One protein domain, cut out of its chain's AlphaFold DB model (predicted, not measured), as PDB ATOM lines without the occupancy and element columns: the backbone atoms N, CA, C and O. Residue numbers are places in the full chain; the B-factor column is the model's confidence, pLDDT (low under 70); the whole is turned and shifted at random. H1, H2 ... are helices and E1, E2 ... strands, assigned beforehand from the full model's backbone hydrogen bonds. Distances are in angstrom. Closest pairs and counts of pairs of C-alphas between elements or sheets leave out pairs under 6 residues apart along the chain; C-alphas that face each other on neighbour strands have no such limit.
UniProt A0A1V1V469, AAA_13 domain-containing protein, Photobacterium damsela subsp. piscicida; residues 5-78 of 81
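Overview. This is residues 5 to 78 of the 81 residues of the protein "AAA_13 domain-containing protein" of Photobacterium damsela subsp. piscicida (UniProt A0A1V1V469). With little regular structure, loops make most of a body in which a small sheet has helix H1 over one face, while helix H2 leads away and residues 72 to 78 stick out. Of 74 printed residues, 28 are in named elements, under half, of mixed class: E1, E2, H1, E3, H2. The antiparallel sheet runs E2 E1 E3. The whole is compact, radius of gyration of the C-alphas 12.9 A, spans 36 by 31 by 24 A.

Along the chain. E1, residues 5 to 7, begins at C-alpha 5 (114.878, 103.194, 85.229). E2 is residues 19 to 22, H1 38 to 46, 13.0 A long, E3 55 to 57. H2, residues 69 to 77, 10.4 A long, ends at C-alpha 77 (136.817, 83.693, 85.037).

Arrangement. Within hydrogen-bond range are N 5 and O 21 of the hairpin E1 and E2, 2.9 A, and N 6 and O 55 of E1 and E3, 2.8 A. H1 is on the sheet, over E1 and E3, at a height of 10.2 A; the closest C-alphas of E1 and H1 are Ile 7 and Ile 41, 7.5 A. E2, H1 and E3 form a split strand-helix-strand unit, two strands running the same way with E1 between, its crossover right-handed. H1 and H2 are close but not clearly touching, C-alphas 43 and 70 closest at 7.4 A. In both helices every O i to N i+4 pair is within range.

Size, cuts and confidence. The farthest C-alphas, Ile 17 and Phe 76, are 36.9 A apart. The printed part has no cut; links E1 to E2, E2 to H1 and E3 to H2 are long. No printed residue is under 70 in pLDDT.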
ATOM      1  N   ILE A   5     113.630 103.172  84.467       95.81
ATOM      2  CA  ILE A   5     114.878 103.194  85.229       95.81
ATOM      3  C   ILE A   5     115.210 104.643  85.578       95.81
ATOM      4  O   ILE A   5     115.057 105.544  84.753       95.81
ATOM      5  N   THR A   6     115.713 104.869  86.785       97.25
ATOM      6  CA  THR A   6     116.305 106.143  87.195       97.25
ATOM      7  C   THR A   6     117.778 105.944  87.520       97.25
ATOM      8  O   THR A   6     118.103 105.098  88.349       97.25
ATOM      9  N   ILE A   7     118.660 106.734  86.904       97.62
ATOM     10  CA  ILE A   7     120.104 106.734  87.186       97.62
ATOM     11  C   ILE A   7     120.541 108.130  87.632       97.62
ATOM     12  O   ILE A   7     120.219 109.124  86.977       97.62
ATOM     13  N   LYS A   8     121.291 108.216  88.734       97.88
ATOM     14  CA  LYS A   8     121.754 109.484  89.315       97.88
ATOM     15  C   LYS A   8     123.056 109.278  90.086       97.88
ATOM     16  O   LYS A   8     123.180 108.300  90.816       97.88
ATOM     17  N   GLY A   9     123.995 110.215  89.955       95.88
ATOM     18  CA  GLY A   9     125.199 110.275  90.795       95.88
ATOM     19  C   GLY A   9     126.157 109.095  90.678       95.88
ATOM     20  O   GLY A   9     126.893 108.818  91.618       95.88
ATOM     21  N   VAL A  10     126.164 108.412  89.532       94.88
ATOM     22  CA  VAL A  10     127.056 107.278  89.259       94.88
ATOM     23  C   VAL A  10     127.724 107.439  87.899       94.88
ATOM     24  O   VAL A  10     127.080 107.829  86.925       94.88
ATOM     25  N   SER A  11     129.016 107.121  87.810       92.38
ATOM     26  CA  SER A  11     129.811 107.277  86.581       92.38
ATOM     27  C   SER A  11     129.650 108.678  85.958       92.38
ATOM     28  O   SER A  11     129.916 109.682  86.610       92.38
ATOM     29  N   SER A  12     129.212 108.758  84.697       91.06
ATOM     30  CA  SER A  12     128.990 109.999  83.950       91.06
ATOM     31  C   SER A  12     127.601 110.618  84.160       91.06
ATOM     32  O   SER A  12     127.291 111.629  83.532       91.06
ATOM     33  N   TYR A  13     126.731 110.011  84.975       95.31
ATOM     34  CA  TYR A  13     125.392 110.541  85.230       95.31
ATOM     35  C   TYR A  13     125.442 111.705  86.214       95.31
ATOM     36  O   TYR A  13     126.209 111.701  87.176       95.31
ATOM     37  N   HIS A  14     124.588 112.700  85.978       96.62
ATOM     38  CA  HIS A  14     124.574 113.935  86.750       96.62
ATOM     39  C   HIS A  14     124.365 113.656  88.261       96.62
ATOM     40  O   HIS A  14     123.537 112.811  88.620       96.62
ATOM     41  N   PRO A  15     125.079 114.356  89.170       96.06
ATOM     42  CA  PRO A  15     125.047 114.063  90.608       96.06
ATOM     43  C   PRO A  15     123.698 114.351  91.278       96.06
ATOM     44  O   PRO A  15     123.298 113.640  92.194       96.06
ATOM     45  N   VAL A  16     122.989 115.386  90.817       96.00
ATOM     46  CA  VAL A  16     121.721 115.840  91.423       96.00
ATOM     47  C   VAL A  16     120.491 115.494  90.578       96.00
ATOM     48  O   VAL A  16     119.534 114.921  91.089       96.00
ATOM     49  N   ILE A  17     120.505 115.842  89.291       97.38
ATOM     50  CA  ILE A  17     119.391 115.624  88.366       97.38
ATOM     51  C   ILE A  17     119.389 114.161  87.884       97.38
ATOM     52  O   ILE A  17     120.340 113.753  87.214       97.38
ATOM     53  N   PRO A  18     118.353 113.365  88.199       96.81
ATOM     54  CA  PRO A  18     118.261 111.994  87.721       96.81
ATOM     55  C   PRO A  18     117.959 111.939  86.224       96.81
ATOM     56  O   PRO A  18     117.156 112.721  85.714       96.81
ATOM     57  N   GLN A  19     118.538 110.955  85.540       96.50
ATOM     58  CA  GLN A  19     118.098 110.573  84.204       96.50
ATOM     59  C   GLN A  19     117.057 109.466  84.286       96.50
ATOM     60  O   GLN A  19     117.264 108.466  84.977       96.50
ATOM     61  N   ILE A  20     115.949 109.656  83.571       96.75
ATOM     62  CA  ILE A  20     114.827 108.718  83.511       96.75
ATOM     63  C   ILE A  20     114.854 108.033  82.147       96.75
ATOM     64  O   ILE A  20     114.848 108.697  81.113       96.75
ATOM     65  N   ILE A  21     114.889 106.705  82.154       95.38
ATOM     66  CA  ILE A  21     114.879 105.871  80.952       95.38
ATOM     67  C   ILE A  21     113.565 105.100  80.948       95.38
ATOM     68  O   ILE A  21     113.332 104.274  81.830       95.38
ATOM     69  N   ASP A  22     112.717 105.382  79.965       94.69
ATOM     70  CA  ASP A  22     111.484 104.635  79.725       94.69
ATOM     71  C   ASP A  22     111.826 103.237  79.191       94.69
ATOM     72  O   ASP A  22     112.516 103.104  78.178       94.69
ATOM     73  N   ILE A  23     111.359 102.205  79.894       93.62
ATOM     74  CA  ILE A  23     111.508 100.793  79.516       93.62
ATOM     75  C   ILE A  23     110.143 100.107  79.359       93.62
ATOM     76  O   ILE A  23     110.059  98.884  79.371       93.62
ATOM     77  N   SER A  24     109.068 100.879  79.170       92.12
ATOM     78  CA  SER A  24     107.710 100.365  78.943       92.12
ATOM     79  C   SER A  24     107.571  99.545  77.656       92.12
ATOM     80  O   SER A  24     106.590  98.824  77.460       92.12
ATOM     81  N   LYS A  25     108.542  99.651  76.741       91.88
ATOM     82  CA  LYS A  25     108.611  98.828  75.534       91.88
ATOM     83  C   LYS A  25     109.264  97.490  75.847       91.88
ATOM     84  O   LYS A  25     110.356  97.441  76.404       91.88
ATOM     85  N   GLN A  26     108.642  96.420  75.344       89.75
ATOM     86  CA  GLN A  26     109.140  95.046  75.466       89.75
ATOM     87  C   GLN A  26     110.620  94.910  75.081       89.75
ATOM     88  O   GLN A  26     111.366  94.198  75.744       89.75
ATOM     89  N   ASN A  27     111.040  95.610  74.023       93.06
ATOM     90  CA  ASN A  27     112.431  95.683  73.601       93.06
ATOM     91  C   ASN A  27     112.908  97.132  73.700       93.06
ATOM     92  O   ASN A  27     112.392  98.002  72.996       93.06
ATOM     93  N   THR A  28     113.911  97.371  74.542       93.12
ATOM     94  CA  THR A  28     114.552  98.680  74.701       93.12
ATOM     95  C   THR A  28     116.020  98.574  74.303       93.12
ATOM     96  O   THR A  28     116.762  97.758  74.846       93.12
ATOM     97  N   LEU A  29     116.443  99.395  73.339       95.94
ATOM     98  CA  LEU A  29     117.817  99.433  72.837       95.94
ATOM     99  C   LEU A  29     118.518 100.686  73.359       95.94
ATOM    100  O   LEU A  29     118.078 101.802  73.096       95.94
ATOM    101  N   ILE A  30     119.631 100.501  74.070       94.06
ATOM    102  CA  ILE A  30     120.451 101.595  74.598       94.06
ATOM    103  C   ILE A  30     121.813 101.556  73.905       94.06
ATOM    104  O   ILE A  30     122.557 100.584  74.025       94.06
ATOM    105  N   PHE A  31     122.156 102.628  73.192       95.25
ATOM    106  CA  PHE A  31     123.393 102.749  72.422       95.25
ATOM    107  C   PHE A  31     124.046 104.122  72.626       95.25
ATOM    108  O   PHE A  31     123.441 105.051  73.151       95.25
ATOM    109  N   GLY A  32     125.320 104.239  72.257       94.31
ATOM    110  CA  GLY A  32     126.116 105.450  72.461       94.31
ATOM    111  C   GLY A  32     127.616 105.172  72.440       94.31
ATOM    112  O   GLY A  32     128.042 104.014  72.483       94.31
ATOM    113  N   LEU A  33     128.423 106.230  72.403       96.06
ATOM    114  CA  LEU A  33     129.887 106.152  72.352       96.06
ATOM    115  C   LEU A  33     130.502 105.543  73.623       96.06
ATOM    116  O   LEU A  33     129.849 105.388  74.659       96.06
ATOM    117  N   ASN A  34     131.776 105.168  73.558       93.50
ATOM    118  CA  ASN A  34     132.507 104.710  74.739       93.50
ATOM    119  C   ASN A  34     132.538 105.814  75.806       93.50
ATOM    120  O   ASN A  34     132.700 106.987  75.488       93.50
ATOM    121  N   GLY A  35     132.328 105.434  77.067       91.19
ATOM    122  CA  GLY A  35     132.270 106.378  78.188       91.19
ATOM    123  C   GLY A  35     130.910 107.042  78.442       91.19
ATOM    124  O   GLY A  35     130.766 107.704  79.460       91.19
ATOM    125  N   THR A  36     129.874 106.823  77.619       92.56
ATOM    126  CA  THR A  36     128.548 107.456  77.823       92.56
ATOM    127  C   THR A  36     127.688 106.840  78.937       92.56
ATOM    128  O   THR A  36     126.531 107.213  79.092       92.56
ATOM    129  N   GLY A  37     128.209 105.865  79.691       94.06
ATOM    130  CA  GLY A  37     127.495 105.271  80.830       94.06
ATOM    131  C   GLY A  37     126.652 104.021  80.534       94.06
ATOM    132  O   GLY A  37     126.028 103.497  81.449       94.06
ATOM    133  N   LYS A  38     126.680 103.459  79.315       95.38
ATOM    134  CA  LYS A  38     125.911 102.237  78.959       95.38
ATOM    135  C   LYS A  38     126.112 101.077  79.944       95.38
ATOM    136  O   LYS A  38     125.151 100.545  80.487       95.38
ATOM    137  N   SER A  39     127.369 100.726  80.227       95.81
ATOM    138  CA  SER A  39     127.702  99.641  81.162       95.81
ATOM    139  C   SER A  39     127.315  99.959  82.610       95.81
ATOM    140  O   SER A  39     127.178  99.052  83.419       95.81
ATOM    141  N   THR A  40     127.110 101.237  82.952       96.62
ATOM    142  CA  THR A  40     126.611 101.625  84.281       96.62
ATOM    143  C   THR A  40     125.164 101.177  84.460       96.62
ATOM    144  O   THR A  40     124.833 100.642  85.511       96.62
ATOM    145  N   ILE A  41     124.324 101.300  83.423       96.06
ATOM    146  CA  ILE A  41     122.932 100.824  83.463       96.06
ATOM    147  C   ILE A  41     122.891  99.303  83.649       96.06
ATOM    148  O   ILE A  41     122.159  98.811  84.504       96.06
ATOM    149  N   SER A  42     123.689  98.545  82.888       95.81
ATOM    150  CA  SER A  42     123.693  97.082  83.024       95.81
ATOM    151  C   SER A  42     124.243  96.630  84.379       95.81
ATOM    152  O   SER A  42     123.680  95.725  84.985       95.81
ATOM    153  N   ASN A  43     125.288  97.276  84.903       96.38
ATOM    154  CA  ASN A  43     125.814  96.977  86.239       96.38
ATOM    155  C   ASN A  43     124.819  97.319  87.357       96.38
ATOM    156  O   ASN A  43     124.717  96.555  88.314       96.38
ATOM    157  N   PHE A  44     124.050  98.401  87.212       96.50
ATOM    158  CA  PHE A  44     122.945  98.713  88.118       96.50
ATOM    159  C   PHE A  44     121.904  97.591  88.146       96.50
ATOM    160  O   PHE A  44     121.512  97.138  89.218       96.50
ATOM    161  N   LEU A  45     121.476  97.103  86.979       95.19
ATOM    162  CA  LEU A  45     120.499  96.015  86.904       95.19
ATOM    163  C   LEU A  45     121.045  94.692  87.465       95.19
ATOM    164  O   LEU A  45     120.255  93.888  87.956       95.19
ATOM    165  N   TYR A  46     122.362  94.477  87.392       95.88
ATOM    166  CA  TYR A  46     123.035  93.284  87.912       95.88
ATOM    167  C   TYR A  46     123.145  93.277  89.447       95.88
ATOM    168  O   TYR A  46     122.886  92.251  90.064       95.88
ATOM    169  N   GLY A  47     123.520  94.405  90.062       94.06
ATOM    170  CA  GLY A  47     123.738  94.523  91.511       94.06
ATOM    171  C   GLY A  47     123.202  95.841  92.054       94.06
ATOM    172  O   GLY A  47     123.969  96.769  92.314       94.06
ATOM    173  N   LYS A  48     121.875  95.934  92.179       91.25
ATOM    174  CA  LYS A  48     121.146  97.165  92.535       91.25
ATOM    175  C   LYS A  48     121.584  97.761  93.869       91.25
ATOM    176  O   LYS A  48     121.592  98.976  94.017       91.25
ATOM    177  N   GLU A  49     121.982  96.914  94.812       91.12
ATOM    178  CA  GLU A  49     122.438  97.278  96.155       91.12
ATOM    179  C   GLU A  49     123.705  98.142  96.175       91.12
ATOM    180  O   GLU A  49     124.037  98.714  97.203       91.12
ATOM    181  N   LYS A  50     124.421  98.249  95.048       93.00
ATOM    182  CA  LYS A  50     125.619  99.096  94.914       93.00
ATOM    183  C   LYS A  50     125.310 100.486  94.347       93.00
ATOM    184  O   LYS A  50     126.229 101.258  94.085       93.00
ATOM    185  N   PHE A  51     124.037 100.787  94.095       95.94
ATOM    186  CA  PHE A  51     123.585 101.973  93.373       95.94
ATOM    187  C   PHE A  51     122.436 102.661  94.121       95.94
ATOM    188  O   PHE A  51     121.339 102.813  93.588       95.94
ATOM    189  N   ASP A  52     122.703 103.127  95.341       94.44
ATOM    190  CA  ASP A  52     121.698 103.695  96.262       94.44
ATOM    191  C   ASP A  52     120.903 104.884  95.693       94.44
ATOM    192  O   ASP A  52     119.798 105.188  96.136       94.44
ATOM    193  N   SER A  53     121.470 105.591  94.713       95.88
ATOM    194  CA  SER A  53     120.836 106.737  94.049       95.88
ATOM    195  C   SER A  53     120.058 106.377  92.778       95.88
ATOM    196  O   SER A  53     119.497 107.273  92.141       95.88
ATOM    197  N   CYS A  54     120.017 105.098  92.405       96.94
ATOM    198  CA  CYS A  54     119.330 104.586  91.224       96.94
ATOM    199  C   CYS A  54     118.063 103.815  91.614       96.94
ATOM    200  O   CYS A  54     117.950 103.289  92.718       96.94
ATOM    201  N   ASN A  55     117.102 103.721  90.695       95.50
ATOM    202  CA  ASN A  55     115.858 102.989  90.925       95.50
ATOM    203  C   ASN A  55     115.410 102.220  89.677       95.50
ATOM    204  O   ASN A  55     115.650 102.654  88.550       95.50
ATOM    205  N   LEU A  56     114.738 101.089  89.890       94.50
ATOM    206  CA  LEU A  56     114.026 100.343  88.857       94.50
ATOM    207  C   LEU A  56     112.563 100.237  89.272       94.50
ATOM    208  O   LEU A  56     112.251  99.572  90.259       94.50
ATOM    209  N   ASN A  57     111.682 100.845  88.490       94.06
ATOM    210  CA  ASN A  57     110.246 100.765  88.684       94.06
ATOM    211  C   ASN A  57     109.642  99.818  87.646       94.06
ATOM    212  O   ASN A  57     109.584 100.163  86.467       94.06
ATOM    213  N   ILE A  58     109.212  98.643  88.103       91.12
ATOM    214  CA  ILE A  58     108.469  97.648  87.324       91.12
ATOM    215  C   ILE A  58     107.332  97.133  88.209       91.12
ATOM    216  O   ILE A  58     107.531  96.918  89.408       91.12
ATOM    217  N   GLU A  59     106.145  96.938  87.638       85.81
ATOM    218  CA  GLU A  59     105.022  96.337  88.362       85.81
ATOM    219  C   GLU A  59     105.263  94.840  88.658       85.81
ATOM    220  O   GLU A  59     105.609  94.047  87.782       85.81
ATOM    221  N   GLY A  60     105.021  94.423  89.906       84.69
ATOM    222  CA  GLY A  60     105.061  93.013  90.315       84.69
ATOM    223  C   GLY A  60     106.439  92.486  90.739       84.69
ATOM    224  O   GLY A  60     107.375  93.234  91.017       84.69
ATOM    225  N   LYS A  61     106.551  91.154  90.867       82.25
ATOM    226  CA  LYS A  61     107.820  90.491  91.205       82.25
ATOM    227  C   LYS A  61     108.682  90.388  89.954       82.25
ATOM    228  O   LYS A  61     108.369  89.617  89.051       82.25
ATOM    229  N   TYR A  62     109.783  91.125  89.943       84.25
ATOM    230  CA  TYR A  62     110.735  91.137  88.844       84.25
ATOM    231  C   TYR A  62     112.144  90.809  89.341       84.25
ATOM    232  O   TYR A  62     112.703  91.529  90.172       84.25
ATOM    233  N   THR A  63     112.727  89.748  88.785       87.38
ATOM    234  CA  THR A  63     114.136  89.399  88.986       87.38
ATOM    235  C   THR A  63     114.885  89.639  87.675       87.38
ATOM    236  O   THR A  63     114.652  88.905  86.714       87.38
ATOM    237  N   PRO A  64     115.759  90.657  87.599       89.56
ATOM    238  CA  PRO A  64     116.548  90.903  86.399       89.56
ATOM    239  C   PRO A  64     117.519  89.746  86.134       89.56
ATOM    240  O   PRO A  64     118.235  89.312  87.033       89.56
ATOM    241  N   ILE A  65     117.578  89.289  84.881       94.00
ATOM    242  CA  ILE A  65     118.635  88.402  84.379       94.00
ATOM    243  C   ILE A  65     119.551  89.261  83.513       94.00
ATOM    244  O   ILE A  65     119.121  89.793  82.488       94.00
ATOM    245  N   VAL A  66     120.801  89.432  83.937       95.75
ATOM    246  CA  VAL A  66     121.724  90.382  83.310       95.75
ATOM    247  C   VAL A  66     122.991  89.672  82.853       95.75
ATOM    248  O   VAL A  66     123.806  89.242  83.663       95.75
ATOM    249  N   TYR A  67     123.166  89.606  81.536       95.88
ATOM    250  CA  TYR A  67     124.351  89.060  80.878       95.88
ATOM    251  C   TYR A  67     125.303  90.194  80.493       95.88
ATOM    252  O   TYR A  67     125.259  90.719  79.382       95.88
ATOM    253  N   ASN A  68     126.139  90.615  81.436       96.06
ATOM    254  CA  ASN A  68     127.165  91.633  81.217       96.06
ATOM    255  C   ASN A  68     128.564  91.092  81.557       96.06
ATOM    256  O   ASN A  68     128.734  89.930  81.920       96.06
ATOM    257  N   GLN A  69     129.570  91.959  81.458       94.69
ATOM    258  CA  GLN A  69     130.952  91.617  81.780       94.69
ATOM    259  C   GLN A  69     131.108  91.082  83.219       94.69
ATOM    260  O   GLN A  69     131.756  90.061  83.419       94.69
ATOM    261  N   THR A  70     130.436  91.701  84.195       93.75
ATOM    262  CA  THR A  70     130.446  91.268  85.603       93.75
ATOM    263  C   THR A  70     129.920  89.839  85.770       93.75
ATOM    264  O   THR A  70     130.525  89.040  86.481       93.75
ATOM    265  N   PHE A  71     128.827  89.487  85.082       95.31
ATOM    266  CA  PHE A  71     128.308  88.119  85.058       95.31
ATOM    267  C   PHE A  71     129.354  87.134  84.529       95.31
ATOM    268  O   PHE A  71     129.575  86.089  85.142       95.31
ATOM    269  N   VAL A  72     130.007  87.468  83.412       94.69
ATOM    270  CA  VAL A  72     131.015  86.600  82.788       94.69
ATOM    271  C   VAL A  72     132.206  86.388  83.722       94.69
ATOM    272  O   VAL A  72     132.628  85.255  83.946       94.69
ATOM    273  N   GLU A  73     132.714  87.464  84.314       93.31
ATOM    274  CA  GLU A  73     133.855  87.417  85.228       93.31
ATOM    275  C   GLU A  73     133.575  86.546  86.453       93.31
ATOM    276  O   GLU A  73     134.394  85.702  86.807       93.31
ATOM    277  N   GLN A  74     132.404  86.698  87.074       91.75
ATOM    278  CA  GLN A  74     132.052  85.943  88.278       91.75
ATOM    279  C   GLN A  74     131.790  84.459  88.011       91.75
ATOM    280  O   GLN A  74     132.104  83.631  88.860       91.75
ATOM    281  N   ASN A  75     131.214  84.120  86.856       92.56
ATOM    282  CA  ASN A  75     130.758  82.755  86.582       92.56
ATOM    283  C   ASN A  75     131.747  81.921  85.766       92.56
ATOM    284  O   ASN A  75     131.682  80.694  85.841       92.56
ATOM    285  N   PHE A  76     132.665  82.544  85.021       91.62
ATOM    286  CA  PHE A  76     133.561  81.821  84.108       91.62
ATOM    287  C   PHE A  76     135.046  82.164  84.251       91.62
ATOM    288  O   PHE A  76     135.874  81.398  83.767       91.62
ATOM    289  N   VAL A  77     135.405  83.289  84.880       87.50
ATOM    290  CA  VAL A  77     136.817  83.693  85.037       87.50
ATOM    291  C   VAL A  77     137.291  83.442  86.464       87.50
ATOM    292  O   VAL A  77     138.252  82.711  86.685       87.50
ATOM    293  N   ASN A  78     136.586  84.006  87.444       75.56
ATOM    294  CA  ASN A  78     136.984  83.983  88.854       75.56
ATOM    295  C   ASN A  78     136.455  82.765  89.624       75.56
ATOM    296  O   ASN A  78     136.822  82.562  90.775       75.56
TER     297      ASN A  78